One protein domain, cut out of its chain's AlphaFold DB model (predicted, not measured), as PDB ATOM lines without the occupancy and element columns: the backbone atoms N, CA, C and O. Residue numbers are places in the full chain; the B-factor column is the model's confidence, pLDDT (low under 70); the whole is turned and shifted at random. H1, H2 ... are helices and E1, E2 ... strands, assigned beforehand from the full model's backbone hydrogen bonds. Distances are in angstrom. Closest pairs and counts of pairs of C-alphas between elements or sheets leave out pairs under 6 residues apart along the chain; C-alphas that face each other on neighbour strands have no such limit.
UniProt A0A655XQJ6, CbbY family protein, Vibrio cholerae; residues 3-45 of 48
ATOM      1  N   CYS A   3     -94.255 -35.202 -39.220       94.62
ATOM      2  CA  CYS A   3     -94.434 -34.291 -40.354       94.62
ATOM      3  C   CYS A   3     -95.794 -33.565 -40.342       94.62
ATOM      4  O   CYS A   3     -95.856 -32.376 -40.643       94.62
ATOM      5  N   GLU A   4     -96.872 -34.232 -39.917       94.69
ATOM      6  CA  GLU A   4     -98.221 -33.647 -39.858       94.69
ATOM      7  C   GLU A   4     -98.304 -32.521 -38.826       94.69
ATOM      8  O   GLU A   4     -98.968 -31.516 -39.064       94.69
ATOM      9  N   GLN A   5     -97.583 -32.648 -37.706       95.75
ATOM     10  CA  GLN A   5     -97.518 -31.600 -36.680       95.75
ATOM     11  C   GLN A   5     -96.823 -30.332 -37.196       95.75
ATOM     12  O   GLN A   5     -97.054 -29.245 -36.674       95.75
ATOM     13  N   LEU A   6     -96.000 -30.472 -38.239       93.94
ATOM     14  CA  LEU A   6     -95.310 -29.383 -38.928       93.94
ATOM     15  C   LEU A   6     -96.048 -28.917 -40.196       93.94
ATOM     16  O   LEU A   6     -95.561 -28.024 -40.884       93.94
ATOM     17  N   GLY A   7     -97.198 -29.514 -40.533       96.75
ATOM     18  CA  GLY A   7     -97.924 -29.217 -41.771       96.75
ATOM     19  C   GLY A   7     -97.185 -29.651 -43.043       96.75
ATOM     20  O   GLY A   7     -97.404 -29.072 -44.105       96.75
ATOM     21  N   LEU A   8     -96.298 -30.644 -42.943       96.56
ATOM     22  CA  LEU A   8     -95.495 -31.174 -44.044       96.56
ATOM     23  C   LEU A   8     -95.961 -32.573 -44.457       96.56
ATOM     24  O   LEU A   8     -96.523 -33.335 -43.667       96.56
ATOM     25  N   THR A   9     -95.665 -32.940 -45.703       96.88
ATOM     26  CA  THR A   9     -95.790 -34.323 -46.183       96.88
ATOM     27  C   THR A   9     -94.501 -35.111 -45.913       96.88
ATOM     28  O   THR A   9     -93.430 -34.506 -45.853       96.88
ATOM     29  N   PRO A  10     -94.548 -36.452 -45.816       96.44
ATOM     30  CA  PRO A  10     -93.348 -37.270 -45.618       96.44
ATOM     31  C   PRO A  10     -92.235 -37.024 -46.646       96.44
ATOM     32  O   PRO A  10     -91.065 -36.956 -46.288       96.44
ATOM     33  N   LYS A  11     -92.598 -36.772 -47.910       95.50
ATOM     34  CA  LYS A  11     -91.645 -36.474 -48.996       95.50
ATOM     35  C   LYS A  11     -90.904 -35.143 -48.828       95.50
ATOM     36  O   LYS A  11     -89.981 -34.857 -49.578       95.50
ATOM     37  N   GLN A  12     -91.342 -34.296 -47.898       96.38
ATOM     38  CA  GLN A  12     -90.680 -33.037 -47.551       96.38
ATOM     39  C   GLN A  12     -89.788 -33.179 -46.310       96.38
ATOM     40  O   GLN A  12     -89.229 -32.185 -45.847       96.38
ATOM     41  N   CYS A  13     -89.671 -34.384 -45.749       96.69
ATOM     42  CA  CYS A  13     -88.902 -34.658 -44.544       96.69
ATOM     43  C   CYS A  13     -87.673 -35.520 -44.855       96.69
ATOM     44  O   CYS A  13     -87.743 -36.471 -45.629       96.69
ATOM     45  N   LEU A  14     -86.563 -35.197 -44.187       97.19
ATOM     46  CA  LEU A  14     -85.335 -35.987 -44.162       97.19
ATOM     47  C   LEU A  14     -85.047 -36.375 -42.712       97.19
ATOM     48  O   LEU A  14     -84.875 -35.499 -41.863       97.19
ATOM     49  N   VAL A  15     -85.005 -37.673 -42.428       97.38
ATOM     50  CA  VAL A  15     -84.751 -38.204 -41.081       97.38
ATOM     51  C   VAL A  15     -83.269 -38.548 -40.935       97.38
ATOM     52  O   VAL A  15     -82.694 -39.164 -41.826       97.38
ATOM     53  N   PHE A  16     -82.644 -38.176 -39.819       98.00
ATOM     54  CA  PHE A  16     -81.278 -38.584 -39.485       98.00
ATOM     55  C   PHE A  16     -81.329 -39.701 -38.450       98.00
ATOM     56  O   PHE A  16     -81.916 -39.511 -37.389       98.00
ATOM     57  N   GLU A  17     -80.715 -40.838 -38.754       98.25
ATOM     58  CA  GLU A  17     -80.702 -42.020 -37.885       98.25
ATOM     59  C   GLU A  17     -79.306 -42.628 -37.863       98.25
ATOM     60  O   GLU A  17     -78.585 -42.556 -38.851       98.25
ATOM     61  N   ASP A  18     -78.918 -43.252 -36.762       98.00
ATOM     62  CA  ASP A  18     -77.637 -43.950 -36.605       98.00
ATOM     63  C   ASP A  18     -77.795 -45.481 -36.604       98.00
ATOM     64  O   ASP A  18     -76.817 -46.226 -36.524       98.00
ATOM     65  N   THR A  19     -79.029 -45.980 -36.748       98.00
ATOM     66  CA  THR A  19     -79.328 -47.416 -36.786       98.00
ATOM     67  C   THR A  19     -80.110 -47.825 -38.029       98.00
ATOM     68  O   THR A  19     -80.920 -47.078 -38.578       98.00
ATOM     69  N   GLN A  20     -79.930 -49.081 -38.442       97.44
ATOM     70  CA  GLN A  20     -80.719 -49.678 -39.526       97.44
ATOM     71  C   GLN A  20     -82.214 -49.754 -39.182       97.44
ATOM     72  O   GLN A  20     -83.057 -49.642 -40.068       97.44
ATOM     73  N   LEU A  21     -82.551 -49.915 -37.899       98.12
ATOM     74  CA  LEU A  21     -83.941 -49.915 -37.447       98.12
ATOM     75  C   LEU A  21     -84.584 -48.531 -37.628       98.12
ATOM     76  O   LEU A  21     -85.713 -48.445 -38.106       98.12
ATOM     77  N   GLY A  22     -83.853 -47.458 -37.309       97.75
ATOM     78  CA  GLY A  22     -84.282 -46.082 -37.559       97.75
ATOM     79  C   GLY A  22     -84.512 -45.804 -39.047       97.75
ATOM     80  O   GLY A  22     -85.566 -45.292 -39.425       97.75
ATOM     81  N   LEU A  23     -83.590 -46.243 -39.913       97.81
ATOM     82  CA  LEU A  23     -83.757 -46.180 -41.372       97.81
ATOM     83  C   LEU A  23     -85.052 -46.874 -41.837       97.81
ATOM     84  O   LEU A  23     -85.824 -46.299 -42.606       97.81
ATOM     85  N   GLN A  24     -85.325 -48.088 -41.347       97.75
ATOM     86  CA  GLN A  24     -86.555 -48.817 -41.677       97.75
ATOM     87  C   GLN A  24     -87.811 -48.079 -41.202       97.75
ATOM     88  O   GLN A  24     -88.808 -48.050 -41.921       97.75
ATOM     89  N   ALA A  25     -87.770 -47.458 -40.021       96.94
ATOM     90  CA  ALA A  25     -88.875 -46.655 -39.510       96.94
ATOM     91  C   ALA A  25     -89.109 -45.393 -40.360       96.94
ATOM     92  O   ALA A  25     -90.259 -45.076 -40.674       96.94
ATOM     93  N   ALA A  26     -88.043 -44.711 -40.789       96.88
ATOM     94  CA  ALA A  26     -88.131 -43.564 -41.692       96.88
ATOM     95  C   ALA A  26     -88.783 -43.952 -43.030       96.88
ATOM     96  O   ALA A  26     -89.740 -43.306 -43.464       96.88
ATOM     97  N   HIS A  27     -88.342 -45.061 -43.632       97.19
ATOM     98  CA  HIS A  27     -88.919 -45.587 -44.874       97.19
ATOM     99  C   HIS A  27     -90.361 -46.077 -44.691       97.19
ATOM    100  O   HIS A  27     -91.199 -45.815 -45.548       97.19
ATOM    101  N   ALA A  28     -90.704 -46.703 -43.561       96.25
ATOM    102  CA  ALA A  28     -92.090 -47.063 -43.243       96.25
ATOM    103  C   ALA A  28     -93.000 -45.826 -43.102       96.25
ATOM    104  O   ALA A  28     -94.188 -45.890 -43.417       96.25
ATOM    105  N   GLY A  29     -92.438 -44.694 -42.668       95.31
ATOM    106  CA  GLY A  29     -93.093 -43.387 -42.664       95.31
ATOM    107  C   GLY A  29     -93.097 -42.670 -44.019       95.31
ATOM    108  O   GLY A  29     -93.668 -41.585 -44.113       95.31
ATOM    109  N   GLY A  30     -92.482 -43.244 -45.059       96.44
ATOM    110  CA  GLY A  30     -92.389 -42.665 -46.401       96.44
ATOM    111  C   GLY A  30     -91.440 -41.469 -46.513       96.44
ATOM    112  O   GLY A  30     -91.682 -40.583 -47.336       96.44
ATOM    113  N   MET A  31     -90.416 -41.406 -45.659       97.50
ATOM    114  CA  MET A  31     -89.439 -40.314 -45.590       97.50
ATOM    115  C   MET A  31     -88.062 -40.777 -46.067       97.50
ATOM    116  O   MET A  31     -87.674 -41.919 -45.826       97.50
ATOM    117  N   ASP A  32     -87.302 -39.872 -46.681       98.12
ATOM    118  CA  ASP A  32     -85.883 -40.105 -46.946       98.12
ATOM    119  C   ASP A  32     -85.099 -40.185 -45.628       98.12
ATOM    120  O   ASP A  32     -85.471 -39.568 -44.622       98.12
ATOM    121  N   CYS A  33     -83.976 -40.903 -45.636       98.31
ATOM    122  CA  CYS A  33     -83.120 -41.033 -44.463       98.31
ATOM    123  C   CYS A  33     -81.656 -40.711 -44.781       98.31
ATOM    124  O   CYS A  33     -81.109 -41.145 -45.792       98.31
ATOM    125  N   MET A  34     -81.010 -39.960 -43.896       98.50
ATOM    126  CA  MET A  34     -79.565 -39.798 -43.846       98.50
ATOM    127  C   MET A  34     -79.024 -40.649 -42.698       98.50
ATOM    128  O   MET A  34     -79.179 -40.291 -41.529       98.50
ATOM    129  N   LEU A  35     -78.388 -41.771 -43.023       98.31
ATOM    130  CA  LEU A  35     -77.791 -42.638 -42.020       98.31
ATOM    131  C   LEU A  35     -76.455 -42.050 -41.555       98.31
ATOM    132  O   LEU A  35     -75.553 -41.799 -42.359       98.31
ATOM    133  N   VAL A  36     -76.331 -41.844 -40.252       98.25
ATOM    134  CA  VAL A  36     -75.120 -41.391 -39.580       98.25
ATOM    135  C   VAL A  36     -74.282 -42.619 -39.251       98.25
ATOM    136  O   VAL A  36     -74.661 -43.451 -38.434       98.25
ATOM    137  N   THR A  37     -73.138 -42.745 -39.912       96.62
ATOM    138  CA  THR A  37     -72.179 -43.834 -39.695       96.62
ATOM    139  C   THR A  37     -70.866 -43.274 -39.163       96.62
ATOM    140  O   THR A  37     -70.606 -42.073 -39.253       96.62
ATOM    141  N   GLU A  38     -69.986 -44.142 -38.665       96.75
ATOM    142  CA  GLU A  38     -68.628 -43.744 -38.273       96.75
ATOM    143  C   GLU A  38     -67.828 -43.143 -39.445       96.75
ATOM    144  O   GLU A  38     -66.940 -42.319 -39.240       96.75
ATOM    145  N   GLN A  39     -68.153 -43.533 -40.682       96.69
ATOM    146  CA  GLN A  39     -67.501 -43.065 -41.907       96.69
ATOM    147  C   GLN A  39     -68.153 -41.797 -42.481       96.69
ATOM    148  O   GLN A  39     -67.681 -41.265 -43.486       96.69
ATOM    149  N   GLY A  40     -69.219 -41.295 -41.847       96.75
ATOM    150  CA  GLY A  40     -69.937 -40.091 -42.248       96.75
ATOM    151  C   GLY A  40     -71.402 -40.341 -42.593       96.75
ATOM    152  O   GLY A  40     -72.025 -41.301 -42.139       96.75
ATOM    153  N   LEU A  41     -71.965 -39.425 -43.377       98.44
ATOM    154  CA  LEU A  41     -73.380 -39.410 -43.732       98.44
ATOM    155  C   LEU A  41     -73.627 -40.189 -45.027       98.44
ATOM    156  O   LEU A  41     -73.002 -39.905 -46.051       98.44
ATOM    157  N   VAL A  42     -74.558 -41.141 -44.989       98.38
ATOM    158  CA  VAL A  42     -74.963 -41.944 -46.149       98.38
ATOM    159  C   VAL A  42     -76.434 -41.690 -46.449       98.38
ATOM    160  O   VAL A  42     -77.295 -41.889 -45.596       98.38
ATOM    161  N   PHE A  43     -76.732 -41.255 -47.670       98.06
ATOM    162  CA  PHE A  43     -78.095 -40.929 -48.076       98.06
ATOM    163  C   PHE A  43     -78.851 -42.164 -48.584       98.06
ATOM    164  O   PHE A  43     -78.395 -42.842 -49.504       98.06
ATOM    165  N   TYR A  44     -80.028 -42.410 -48.012       98.00
ATOM    166  CA  TYR A  44     -80.958 -43.484 -48.357       98.00
ATOM    167  C   TYR A  44     -82.311 -42.894 -48.784       98.00
ATOM    168  O   TYR A  44     -83.192 -42.694 -47.936       98.00
ATOM    169  N   PRO A  45     -82.505 -42.625 -50.088       97.56
ATOM    170  CA  PRO A  45     -83.779 -42.122 -50.581       97.56
ATOM    171  C   PRO A  45     -84.877 -43.182 -50.445       97.56
ATOM    172  O   PRO A  45     -84.643 -44.374 -50.673       97.56
TER     173      PRO A  45
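AT A GLANCE: This is residues 3 to 45 of the 48 residues of the protein "CbbY family protein" of Vibrio cholerae (UniProt A0A655XQJ6). A small sheet of three strands has one helix, H1, over one of its faces, while no named helix covers the other face. At one end of the long axis is the tail of residues 3 to 13, which holds no named element, and at the other is the turn of the hairpin E2 and E3. The printed part has 43 residues, with E1, H1, E2 and E3 along the chain; the sheet is mixed, in the order E1, E2, E3, and the class is mixed, helices and strands. The whole is compact, with a radius of gyration of the C-alphas of 10.5 A and spans of 33 by 16 by 16 A.

IN THESE COORDINATES: The inner strand E2, residues 32 to 37, is 15.9 A long. Edge strand E1, residues 14 to 17, is 9.9 A long and begins at C-alpha 14, (-85.335, -35.987, -44.162). Edge strand E3, residues 40 to 44, measures 13.0 A and ends at C-alpha 44, (-80.958, -43.484, -48.357). Helix H1, residues 20 to 28, is 12.2 A long.

HOW THE PARTS SIT: E1 and E2 are parallel, at 30 degrees, with N 34 and O 15 2.8 A apart, within hydrogen-bond range. E2 and E3 form an antiparallel hairpin at 154 degrees, with N 35 and O 42 2.8 A apart, also within range. H1 is on the sheet at a height of 8.3 A over it; its closest C-alphas to E2 are those of Leu 23 and Cys 33, 6.0 A apart. It lies over E2 and only just over E1, on which 3 of its 9 C-alphas fall. It runs along the strands, at 3 degrees to E2 on the local plane. E1, H1 and E2 make a strand-helix-strand unit, two parallel neighbour strands with a helix between them in the chain, and its crossover is right-handed. In H1 every O i to N i+4 pair is within hydrogen-bond range.

THE WHOLE: The two C-alphas farthest apart are those of Gly 7 and Gln 39, 33.4 A. The printed part has no cut, and the links E1 to H1, H1 to E2 and E2 to E3 are tight. The mean pLDDT of the printed part is 97.1, and no printed residue is under 70.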